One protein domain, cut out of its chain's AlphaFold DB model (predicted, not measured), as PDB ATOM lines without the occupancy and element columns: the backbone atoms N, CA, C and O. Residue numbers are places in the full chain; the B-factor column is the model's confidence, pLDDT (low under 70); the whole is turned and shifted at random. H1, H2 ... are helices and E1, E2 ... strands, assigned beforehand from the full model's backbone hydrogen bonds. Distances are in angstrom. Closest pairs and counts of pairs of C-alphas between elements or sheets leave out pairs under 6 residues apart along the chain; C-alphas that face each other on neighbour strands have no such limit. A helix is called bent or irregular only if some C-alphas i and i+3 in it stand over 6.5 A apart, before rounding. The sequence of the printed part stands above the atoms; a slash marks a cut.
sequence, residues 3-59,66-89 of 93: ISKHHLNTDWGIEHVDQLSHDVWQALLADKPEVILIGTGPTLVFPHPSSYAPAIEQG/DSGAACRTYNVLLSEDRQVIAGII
ATOM      1  N   ILE A   3     190.539 188.448 205.250       95.88
ATOM      2  CA  ILE A   3     191.313 189.504 204.610       95.88
ATOM      3  C   ILE A   3     190.657 189.828 203.268       95.88
ATOM      4  O   ILE A   3     190.366 188.928 202.484       95.88
ATOM      5  N   SER A   4     190.451 191.107 202.997       94.25
ATOM      6  CA  SER A   4     190.096 191.645 201.687       94.25
ATOM      7  C   SER A   4     190.982 192.852 201.381       94.25
ATOM      8  O   SER A   4     191.720 193.337 202.243       94.25
ATOM      9  N   LYS A   5     190.883 193.390 200.162       90.00
ATOM     10  CA  LYS A   5     191.620 194.600 199.756       90.00
ATOM     11  C   LYS A   5     191.418 195.788 200.712       90.00
ATOM     12  O   LYS A   5     192.325 196.601 200.866       90.00
ATOM     13  N   HIS A   6     190.248 195.892 201.343       89.12
ATOM     14  CA  HIS A   6     189.862 197.051 202.154       89.12
ATOM     15  C   HIS A   6     189.674 196.734 203.640       89.12
ATOM     16  O   HIS A   6     189.534 197.660 204.438       89.12
ATOM     17  N   HIS A   7     189.653 195.456 204.026       91.50
ATOM     18  CA  HIS A   7     189.295 195.055 205.379       91.50
ATOM     19  C   HIS A   7     190.140 193.881 205.877       91.50
ATOM     20  O   HIS A   7     190.437 192.937 205.148       91.50
ATOM     21  N   LEU A   8     190.499 193.937 207.158       93.94
ATOM     22  CA  LEU A   8     191.152 192.858 207.885       93.94
ATOM     23  C   LEU A   8     190.340 192.586 209.149       93.94
ATOM     24  O   LEU A   8     190.251 193.446 210.021       93.94
ATOM     25  N   ASN A   9     189.796 191.376 209.263       94.06
ATOM     26  CA  ASN A   9     189.153 190.886 210.474       94.06
ATOM     27  C   ASN A   9     189.993 189.755 211.082       94.06
ATOM     28  O   ASN A   9     189.980 188.617 210.602       94.06
ATOM     29  N   THR A  10     190.730 190.055 212.152       91.81
ATOM     30  CA  THR A  10     191.521 189.049 212.878       91.81
ATOM     31  C   THR A  10     190.647 188.097 213.691       91.81
ATOM     32  O   THR A  10     190.974 186.915 213.788       91.81
ATOM     33  N   ASP A  11     189.487 188.565 214.145       90.94
ATOM     34  CA  ASP A  11     188.598 187.893 215.094       90.94
ATOM     35  C   ASP A  11     187.498 187.096 214.376       90.94
ATOM     36  O   ASP A  11     186.333 187.092 214.762       90.94
ATOM     37  N   TRP A  12     187.864 186.408 213.288       92.25
ATOM     38  CA  TRP A  12     186.905 185.646 212.477       92.25
ATOM     39  C   TRP A  12     186.237 184.495 213.246       92.25
ATOM     40  O   TRP A  12     185.118 184.119 212.916       92.25
ATOM     41  N   GLY A  13     186.919 183.929 214.247       90.31
ATOM     42  CA  GLY A  13     186.362 182.892 215.125       90.31
ATOM     43  C   GLY A  13     186.119 181.522 214.479       90.31
ATOM     44  O   GLY A  13     185.537 180.658 215.124       90.31
ATOM     45  N   ILE A  14     186.550 181.312 213.229       94.00
ATOM     46  CA  ILE A  14     186.451 180.024 212.530       94.00
ATOM     47  C   ILE A  14     187.736 179.217 212.729       94.00
ATOM     48  O   ILE A  14     188.823 179.647 212.336       94.00
ATOM     49  N   GLU A  15     187.577 178.034 213.311       93.00
ATOM     50  CA  GLU A  15     188.628 177.064 213.638       93.00
ATOM     51  C   GLU A  15     188.597 175.844 212.707       93.00
ATOM     52  O   GLU A  15     189.632 175.226 212.466       93.00
ATOM     53  N   HIS A  16     187.434 175.512 212.134       92.19
ATOM     54  CA  HIS A  16     187.280 174.415 211.175       92.19
ATOM     55  C   HIS A  16     186.336 174.786 210.027       92.19
ATOM     56  O   HIS A  16     185.379 175.537 210.212       92.19
ATOM     57  N   VAL A  17     186.560 174.222 208.835       92.75
ATOM     58  CA  VAL A  17     185.750 174.522 207.636       92.75
ATOM     59  C   VAL A  17     184.273 174.160 207.791       92.75
ATOM     60  O   VAL A  17     183.419 174.781 207.167       92.75
ATOM     61  N   ASP A  18     183.947 173.207 208.661       91.94
ATOM     62  CA  ASP A  18     182.556 172.823 208.935       91.94
ATOM     63  C   ASP A  18     181.778 173.903 209.705       91.94
ATOM     64  O   ASP A  18     180.550 173.869 209.751       91.94
ATOM     65  N   GLN A  19     182.472 174.887 210.285       93.75
ATOM     66  CA  GLN A  19     181.855 176.044 210.942       93.75
ATOM     67  C   GLN A  19     181.477 177.157 209.952       93.75
ATOM     68  O   GLN A  19     180.907 178.167 210.364       93.75
ATOM     69  N   LEU A  20     181.763 176.991 208.653       93.88
ATOM     70  CA  LEU A  20     181.344 177.907 207.588       93.88
ATOM     71  C   LEU A  20     179.827 177.798 207.366       93.88
ATOM     72  O   LEU A  20     179.337 177.156 206.432       93.88
ATOM     73  N   SER A  21     179.075 178.402 208.283       92.88
ATOM     74  CA  SER A  21     177.618 178.449 208.272       92.88
ATOM     75  C   SER A  21     177.090 179.407 207.201       92.88
ATOM     76  O   SER A  21     177.839 180.168 206.584       92.88
ATOM     77  N   HIS A  22     175.769 179.404 207.006       91.31
ATOM     78  CA  HIS A  22     175.109 180.339 206.097       91.31
ATOM     79  C   HIS A  22     175.452 181.805 206.409       91.31
ATOM     80  O   HIS A  22     175.763 182.562 205.496       91.31
ATOM     81  N   ASP A  23     175.460 182.187 207.687       93.00
ATOM     82  CA  ASP A  23     175.737 183.565 208.106       93.00
ATOM     83  C   ASP A  23     177.187 183.970 207.817       93.00
ATOM     84  O   ASP A  23     177.451 185.101 207.407       93.00
ATOM     85  N   VAL A  24     178.128 183.031 207.964       94.62
ATOM     86  CA  VAL A  24     179.535 183.259 207.608       94.62
ATOM     87  C   VAL A  24     179.663 183.504 206.108       94.62
ATOM     88  O   VAL A  24     180.322 184.460 205.700       94.62
ATOM     89  N   TRP A  25     178.995 182.699 205.279       95.12
ATOM     90  CA  TRP A  25     178.983 182.912 203.833       95.12
ATOM     91  C   TRP A  25     178.321 184.230 203.444       95.12
ATOM     92  O   TRP A  25     178.889 184.960 202.641       95.12
ATOM     93  N   GLN A  26     177.182 184.588 204.037       93.56
ATOM     94  CA  GLN A  26     176.540 185.885 203.790       93.56
ATOM     95  C   GLN A  26     177.482 187.055 204.092       93.56
ATOM     96  O   GLN A  26     177.580 187.984 203.294       93.56
ATOM     97  N   ALA A  27     178.228 186.988 205.198       93.31
ATOM     98  CA  ALA A  27     179.211 188.010 205.541       93.31
ATOM     99  C   ALA A  27     180.351 188.101 204.511       93.31
ATOM    100  O   ALA A  27     180.742 189.202 204.134       93.31
ATOM    101  N   LEU A  28     180.857 186.965 204.016       94.50
ATOM    102  CA  LEU A  28     181.889 186.935 202.969       94.50
ATOM    103  C   LEU A  28     181.367 187.444 201.614       94.50
ATOM    104  O   LEU A  28     182.113 188.041 200.844       94.50
ATOM    105  N   LEU A  29     180.088 187.214 201.318       94.31
ATOM    106  CA  LEU A  29     179.448 187.604 200.061       94.31
ATOM    107  C   LEU A  29     179.016 189.076 200.034       94.31
ATOM    108  O   LEU A  29     178.799 189.623 198.952       94.31
ATOM    109  N   ALA A  30     178.911 189.731 201.194       92.19
ATOM    110  CA  ALA A  30     178.448 191.115 201.317       92.19
ATOM    111  C   ALA A  30     179.277 192.105 200.478       92.19
ATOM    112  O   ALA A  30     178.720 193.021 199.869       92.19
ATOM    113  N   ASP A  31     180.586 191.864 200.382       89.19
ATOM    114  CA  ASP A  31     181.532 192.683 199.617       89.19
ATOM    115  C   ASP A  31     181.560 192.340 198.112       89.19
ATOM    116  O   ASP A  31     182.312 192.952 197.355       89.19
ATOM    117  N   LYS A  32     180.728 191.389 197.657       92.38
ATOM    118  CA  LYS A  32     180.612 190.927 196.257       92.38
ATOM    119  C   LYS A  32     181.971 190.601 195.610       92.38
ATOM    120  O   LYS A  32     182.310 191.180 194.575       92.38
ATOM    121  N   PRO A  33     182.763 189.695 196.208       95.69
ATOM    122  CA  PRO A  33     184.049 189.307 195.646       95.69
ATOM    123  C   PRO A  33     183.878 188.576 194.311       95.69
ATOM    124  O   PRO A  33     182.859 187.943 194.058       95.69
ATOM    125  N   GLU A  34     184.915 188.592 193.480       96.56
ATOM    126  CA  GLU A  34     184.999 187.717 192.308       96.56
ATOM    127  C   GLU A  34     185.446 186.303 192.695       96.56
ATOM    128  O   GLU A  34     185.095 185.324 192.031       96.56
ATOM    129  N   VAL A  35     186.265 186.192 193.747       97.19
ATOM    130  CA  VAL A  35     186.747 184.910 194.253       97.19
ATOM    131  C   VAL A  35     186.928 184.938 195.768       97.19
ATOM    132  O   VAL A  35     187.393 185.926 196.345       97.19
ATOM    133  N   ILE A  36     186.581 183.826 196.405       97.94
ATOM    134  CA  ILE A  36     186.790 183.576 197.826       97.94
ATOM    135  C   ILE A  36     187.782 182.423 197.956       97.94
ATOM    136  O   ILE A  36     187.530 181.310 197.493       97.94
ATOM    137  N   LEU A  37     188.906 182.688 198.613       98.38
ATOM    138  CA  LEU A  37     189.878 181.675 198.997       98.38
ATOM    139  C   LEU A  37     189.636 181.279 200.449       98.38
ATOM    140  O   LEU A  37     189.606 182.138 201.330       98.38
ATOM    141  N   ILE A  38     189.524 179.986 200.720       98.00
ATOM    142  CA  ILE A  38     189.467 179.458 202.079       98.00
ATOM    143  C   ILE A  38     190.745 178.664 202.352       98.00
ATOM    144  O   ILE A  38     190.976 177.588 201.799       98.00
ATOM    145  N   GLY A  39     191.581 179.218 203.228       97.69
ATOM    146  CA  GLY A  39     192.715 178.547 203.841       97.69
ATOM    147  C   GLY A  39     192.240 177.674 204.994       97.69
ATOM    148  O   GLY A  39     191.763 178.180 206.007       97.69
ATOM    149  N   THR A  40     192.369 176.364 204.833       96.94
ATOM    150  CA  THR A  40     191.736 175.344 205.688       96.94
ATOM    151  C   THR A  40     192.618 174.868 206.848       96.94
ATOM    152  O   THR A  40     192.275 173.926 207.553       96.94
ATOM    153  N   GLY A  41     193.745 175.545 207.081       95.06
ATOM    154  CA  GLY A  41     194.755 175.168 208.065       95.06
ATOM    155  C   GLY A  41     195.979 174.516 207.409       95.06
ATOM    156  O   GLY A  41     196.351 174.898 206.297       95.06
ATOM    157  N   PRO A  42     196.659 173.566 208.076       94.56
ATOM    158  CA  PRO A  42     197.874 172.936 207.548       94.56
ATOM    159  C   PRO A  42     197.609 171.965 206.387       94.56
ATOM    160  O   PRO A  42     198.536 171.610 205.660       94.56
ATOM    161  N   THR A  43     196.366 171.519 206.219       93.75
ATOM    162  CA  THR A  43     195.958 170.525 205.223       93.75
ATOM    163  C   THR A  43     194.660 170.947 204.563       93.75
ATOM    164  O   THR A  43     193.795 171.491 205.236       93.75
ATOM    165  N   LEU A  44     194.506 170.622 203.279       95.94
ATOM    166  CA  LEU A  44     193.267 170.829 202.535       95.94
ATOM    167  C   LEU A  44     192.113 170.004 203.124       95.94
ATOM    168  O   LEU A  44     192.189 168.775 203.158       95.94
ATOM    169  N   VAL A  45     191.030 170.682 203.507       94.88
ATOM    170  CA  VAL A  45     189.761 170.064 203.919       94.88
ATOM    171  C   VAL A  45     188.615 170.651 203.100       94.88
ATOM    172  O   VAL A  45     188.487 171.866 202.984       94.88
ATOM    173  N   PHE A  46     187.765 169.797 202.536       93.31
ATOM    174  CA  PHE A  46     186.578 170.243 201.809       93.31
ATOM    175  C   PHE A  46     185.349 170.189 202.720       93.31
ATOM    176  O   PHE A  46     185.033 169.104 203.214       93.31
ATOM    177  N   PRO A  47     184.632 171.308 202.925       92.38
ATOM    178  CA  PRO A  47     183.340 171.269 203.594       92.38
ATOM    179  C   PRO A  47     182.287 170.641 202.676       92.38
ATOM    180  O   PRO A  47     182.487 170.466 201.468       92.38
ATOM    181  N   HIS A  48     181.117 170.339 203.234       93.19
ATOM    182  CA  HIS A  48     179.997 169.855 202.435       93.19
ATOM    183  C   HIS A  48     179.592 170.893 201.359       93.19
ATOM    184  O   HIS A  48     179.453 172.073 201.694       93.19
ATOM    185  N   PRO A  49     179.326 170.498 200.094       91.25
ATOM    186  CA  PRO A  49     179.027 171.432 199.000       91.25
ATOM    187  C   PRO A  49     177.888 172.415 199.276       91.25
ATOM    188  O   PRO A  49     177.919 173.555 198.824       91.25
ATOM    189  N   SER A  50     176.895 171.999 200.068       91.69
ATOM    190  CA  SER A  50     175.775 172.867 200.451       91.69
ATOM    191  C   SER A  50     176.192 174.088 201.275       91.69
ATOM    192  O   SER A  50     175.428 175.043 201.340       91.69
ATOM    193  N   SER A  51     177.367 174.061 201.916       91.50
ATOM    194  CA  SER A  51     177.898 175.200 202.670       91.50
ATOM    195  C   SER A  51     178.182 176.376 201.730       91.50
ATOM    196  O   SER A  51     177.737 177.486 202.001       91.50
ATOM    197  N   TYR A  52     178.828 176.127 200.585       93.56
ATOM    198  CA  TYR A  52     179.304 177.175 199.672       93.56
ATOM    199  C   TYR A  52     178.540 177.268 198.342       93.56
ATOM    200  O   TYR A  52     178.824 178.155 197.537       93.56
ATOM    201  N   ALA A  53     177.544 176.409 198.105       92.75
ATOM    202  CA  ALA A  53     176.668 176.483 196.931       92.75
ATOM    203  C   ALA A  53     176.088 177.893 196.658       92.75
ATOM    204  O   ALA A  53     176.133 178.309 195.500       92.75
ATOM    205  N   PRO A  54     175.656 178.687 197.667       89.94
ATOM    206  CA  PRO A  54     175.139 180.038 197.424       89.94
ATOM    207  C   PRO A  54     176.145 180.996 196.773       89.94
ATOM    208  O   PRO A  54     175.740 181.919 196.070       89.94
ATOM    209  N   ALA A  55     177.447 180.800 197.005       93.62
ATOM    210  CA  ALA A  55     178.490 181.589 196.356       93.62
ATOM    211  C   ALA A  55     178.610 181.212 194.871       93.62
ATOM    212  O   ALA A  55     178.626 182.082 194.001       93.62
ATOM    213  N   ILE A  56     178.599 179.908 194.575       94.06
ATOM    214  CA  ILE A  56     178.666 179.387 193.203       94.06
ATOM    215  C   ILE A  56     177.452 179.836 192.381       94.06
ATOM    216  O   ILE A  56     177.604 180.253 191.236       94.06
ATOM    217  N   GLU A  57     176.253 179.807 192.967       93.38
ATOM    218  CA  GLU A  57     175.015 180.275 192.326       93.38
ATOM    219  C   GLU A  57     175.049 181.772 191.978       93.38
ATOM    220  O   GLU A  57     174.400 182.202 191.026       93.38
ATOM    221  N   GLN A  58     175.846 182.561 192.703       93.69
ATOM    222  CA  GLN A  58     176.097 183.977 192.418       93.69
ATOM    223  C   GLN A  58     177.244 184.200 191.419       93.69
ATOM    224  O   GLN A  58     177.592 185.344 191.130       93.69
ATOM    225  N   GLY A  59     177.830 183.128 190.875       95.06
ATOM    226  CA  GLY A  59     178.961 183.192 189.947       95.06
ATOM    227  C   GLY A  59     180.296 183.521 190.617       95.06
ATOM    228  O   GLY A  59     181.245 183.889 189.928       95.06
ATOM    229  N   ASP A  66     195.311 174.641 201.549       96.88
ATOM    230  CA  ASP A  66     196.009 174.886 202.814       96.88
ATOM    231  C   ASP A  66     196.201 176.400 203.024       96.88
ATOM    232  O   ASP A  66     196.297 177.181 202.073       96.88
ATOM    233  N   SER A  67     196.255 176.838 204.280       96.56
ATOM    234  CA  SER A  67     196.347 178.259 204.630       96.56
ATOM    235  C   SER A  67     197.598 178.935 204.066       96.56
ATOM    236  O   SER A  67     197.560 180.119 203.733       96.56
ATOM    237  N   GLY A  68     198.699 178.196 203.900       96.50
ATOM    238  CA  GLY A  68     199.913 178.722 203.283       96.50
ATOM    239  C   GLY A  68     199.722 179.023 201.796       96.50
ATOM    240  O   GLY A  68     200.150 180.078 201.321       96.50
ATOM    241  N   ALA A  69     199.079 178.117 201.058       97.69
ATOM    242  CA  ALA A  69     198.699 178.328 199.666       97.69
ATOM    243  C   ALA A  69     197.705 179.485 199.516       97.69
ATOM    244  O   ALA A  69     197.954 180.362 198.693       97.69
ATOM    245  N   ALA A  70     196.674 179.559 200.366       97.94
ATOM    246  CA  ALA A  70     195.682 180.637 200.331       97.94
ATOM    247  C   ALA A  70     196.333 182.020 200.449       97.94
ATOM    248  O   ALA A  70     196.040 182.908 199.652       97.94
ATOM    249  N   CYS A  71     197.285 182.187 201.373       96.56
ATOM    250  CA  CYS A  71     198.031 183.438 201.522       96.56
ATOM    251  C   CYS A  71     198.831 183.809 200.263       96.56
ATOM    252  O   CYS A  71     198.874 184.977 199.876       96.56
ATOM    253  N   ARG A  72     199.476 182.835 199.605       97.62
ATOM    254  CA  ARG A  72     200.233 183.094 198.368       97.62
ATOM    255  C   ARG A  72     199.303 183.465 197.216       97.62
ATOM    256  O   ARG A  72     199.558 184.463 196.548       97.62
ATOM    257  N   THR A  73     198.228 182.704 197.016       97.94
ATOM    258  CA  THR A  73     197.242 182.951 195.955       97.94
ATOM    259  C   THR A  73     196.539 184.291 196.155       97.94
ATOM    260  O   THR A  73     196.397 185.045 195.199       97.94
ATOM    261  N   TYR A  74     196.193 184.645 197.398       97.94
ATOM    262  CA  TYR A  74     195.643 185.960 197.733       97.94
ATOM    263  C   TYR A  74     196.549 187.089 197.240       97.94
ATOM    264  O   TYR A  74     196.078 187.994 196.562       97.94
ATOM    265  N   ASN A  75     197.856 187.015 197.514       96.62
ATOM    266  CA  ASN A  75     198.798 188.052 197.091       96.62
ATOM    267  C   ASN A  75     198.909 188.164 195.564       96.62
ATOM    268  O   ASN A  75     199.016 189.274 195.047       96.62
ATOM    269  N   VAL A  76     198.867 187.036 194.847       97.69
ATOM    270  CA  VAL A  76     198.864 187.031 193.376       97.69
ATOM    271  C   VAL A  76     197.606 187.724 192.853       97.69
ATOM    272  O   VAL A  76     197.715 188.703 192.121       97.69
ATOM    273  N   LEU A  77     196.424 187.299 193.299       97.06
ATOM    274  CA  LEU A  77     195.148 187.862 192.846       97.06
ATOM    275  C   LEU A  77     194.981 189.334 193.232       97.06
ATOM    276  O   LEU A  77     194.460 190.130 192.454       97.06
ATOM    277  N   LEU A  78     195.467 189.718 194.414       95.31
ATOM    278  CA  LEU A  78     195.501 191.111 194.844       95.31
ATOM    279  C   LEU A  78     196.375 191.959 193.907       95.31
ATOM    280  O   LEU A  78     196.009 193.086 193.585       95.31
ATOM    281  N   SER A  79     197.515 191.424 193.450       96.12
ATOM    282  CA  SER A  79     198.399 192.115 192.497       96.12
ATOM    283  C   SER A  79     197.794 192.254 191.095       96.12
ATOM    284  O   SER A  79     198.161 193.167 190.360       96.12
ATOM    285  N   GLU A  80     196.830 191.398 190.756       96.31
ATOM    286  CA  GLU A  80     196.037 191.453 189.521       96.31
ATOM    287  C   GLU A  80     194.819 192.395 189.630       96.31
ATOM    288  O   GLU A  80     194.001 192.450 188.716       96.31
ATOM    289  N   ASP A  81     194.686 193.135 190.738       93.88
ATOM    290  CA  ASP A  81     193.558 194.028 191.053       93.88
ATOM    291  C   ASP A  81     192.183 193.334 191.109       93.88
ATOM    292  O   ASP A  81     191.130 193.970 191.009       93.88
ATOM    293  N   ARG A  82     192.177 192.013 191.327       94.75
ATOM    294  CA  ARG A  82     190.947 191.236 191.487       94.75
ATOM    295  C   ARG A  82     190.287 191.494 192.835       94.75
ATOM    296  O   ARG A  82     190.957 191.717 193.848       94.75
ATOM    297  N   GLN A  83     188.957 191.407 192.877       95.25
ATOM    298  CA  GLN A  83     188.214 191.480 194.142       95.25
ATOM    299  C   GLN A  83     188.259 190.119 194.839       95.25
ATOM    300  O   GLN A  83     187.349 189.300 194.710       95.25
ATOM    301  N   VAL A  84     189.354 189.866 195.553       97.50
ATOM    302  CA  VAL A  84     189.581 188.629 196.303       97.50
ATOM    303  C   VAL A  84     189.322 188.825 197.798       97.50
ATOM    304  O   VAL A  84     189.746 189.816 198.400       97.50
ATOM    305  N   ILE A  85     188.665 187.837 198.405       97.88
ATOM    306  CA  ILE A  85     188.584 187.672 199.860       97.88
ATOM    307  C   ILE A  85     189.277 186.367 200.240       97.88
ATOM    308  O   ILE A  85     189.077 185.343 199.591       97.88
ATOM    309  N   ALA A  86     190.077 186.391 201.303       98.00
ATOM    310  CA  ALA A  86     190.709 185.213 201.876       98.00
ATOM    311  C   ALA A  86     190.251 184.995 203.324       98.00
ATOM    312  O   ALA A  86     190.515 185.820 204.197       98.00
ATOM    313  N   GLY A  87     189.595 183.867 203.590       97.50
ATOM    314  CA  GLY A  87     189.345 183.360 204.938       97.50
ATOM    315  C   GLY A  87     190.453 182.390 205.337       97.50
ATOM    316  O   GLY A  87     190.594 181.340 204.723       97.50
ATOM    317  N   ILE A  88     191.253 182.728 206.347       97.25
ATOM    318  CA  ILE A  88     192.409 181.936 206.786       97.25
ATOM    319  C   ILE A  88     192.152 181.350 208.173       97.25
ATOM    320  O   ILE A  88     192.031 182.088 209.161       97.25
ATOM    321  N   ILE A  89     192.133 180.020 208.246       95.44
ATOM    322  CA  ILE A  89     192.132 179.246 209.488       95.44
ATOM    323  C   ILE A  89     193.593 179.044 209.921       95.44
ATOM    324  O   ILE A  89     194.413 178.529 209.159       95.44
TER     325      ILE A  89
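Overview. This is residues 3 to 59 and 66 to 89 of the 93 residues of an uncharacterized protein of hydrothermal vent metagenome (UniProt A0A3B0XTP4). Two short parallel strands, E1 and E2, lie side by side in the middle, with the long helix H3 packed alongside them and two shorter helices, H1 and H2, making a pair on the other side of the strands, away from H3. The first stretch, residues 3 to 21, has no named element; it starts beside E2, where residues 3 to 4 pair briefly with it, and then loops across to H1. The printed part has 81 residues, with three named helices and two named strands in the order H1, E1, H2, H3, E2, and a sheet of order E1, E2 that is parallel. The class is mixed, helices and strands, with under half of the residues, 40 of the 81, in named elements. The whole is compact, with a radius of gyration of the C-alphas of 11.9 A, and rounded, with spans of 30 by 29 by 21 A.

Arrangement. Residues 3 to 4 pair antiparallel with residues 85 to 86 of E2, the strand of residues 84 to 88. E1, residues 35 to 39, is the parallel neighbour of E2, with 16 degrees between their directions. The C-alphas of Leu 37 and Ala 86 face each other at 4.6 A. Across this pair N 37 and O 85 are within hydrogen-bond range at 2.8 A, and so are N 87 and O 37, also at 2.8 A. H1, residues 22 to 29, has one pair of C-alphas within 8 A of E2, those of Leu 28 and Ile 85, 7.4 A apart. It has one such pair with E1 too, the C-alphas of Leu 28 and Ile 36, 7.9 A apart. H1 touches H2, residues 49 to 57, and their closest C-alphas, those of His 22 and Ser 51, are 6.8 A apart. These two helices run the same way at a shallow tilt of 34.6 degrees, only just short of steep. H3, residues 67 to 79, has 10 pairs of C-alphas within 8 A of E2, the closest being those of Ser 67 and Ile 88 at 5.8 A. With E1 it has 9 such pairs, the closest being the C-alphas of Gly 39 and Ser 67 at 3.7 A. H3 touches no helix; it is apart from H1 and from H2, and H2 is apart from E2. In H1 and H3 every O i to N i+4 pair is within hydrogen-bond range, while in H2 it is 3 of 5.

Along the chain. The printed part begins at Ile 3, with its C-alpha at (191.313, 189.504, 204.610). H1 runs from His 22, with its C-alpha at (175.109, 180.339, 206.097), to Leu 29, over 10.4 A. E1 runs from Val 35 to Gly 39 over 13.0 A. H2 runs from Pro 49 to Glu 57 over 11.8 A and is irregular: C-alphas 51 and 54 are 7.7 A apart. H3 is the longest helix, from Ser 67 to Ser 79 over 18.5 A. E2 runs from Val 84 to Ile 88 over 12.8 A and ends with C-alpha 88 at (192.409, 181.936, 206.786).

Size, cuts and confidence. The two C-alphas farthest apart are those of Ser 50 and Ser 79, at 30.8 A, and the C-alphas of Ile 3 and Ile 89, the first and last printed, are 11.4 A apart. Residues 60 to 65 are cut out, and C-alphas 59 and 66 are 22.9 A apart across the cut, which lies in the link from H2 to H3. Of the links that are printed whole, H1 to E1 and H3 to E2 are tight, E1 to H2 is short, and none is long. The mean pLDDT of the printed part is 94.5, and no printed residue is under 70.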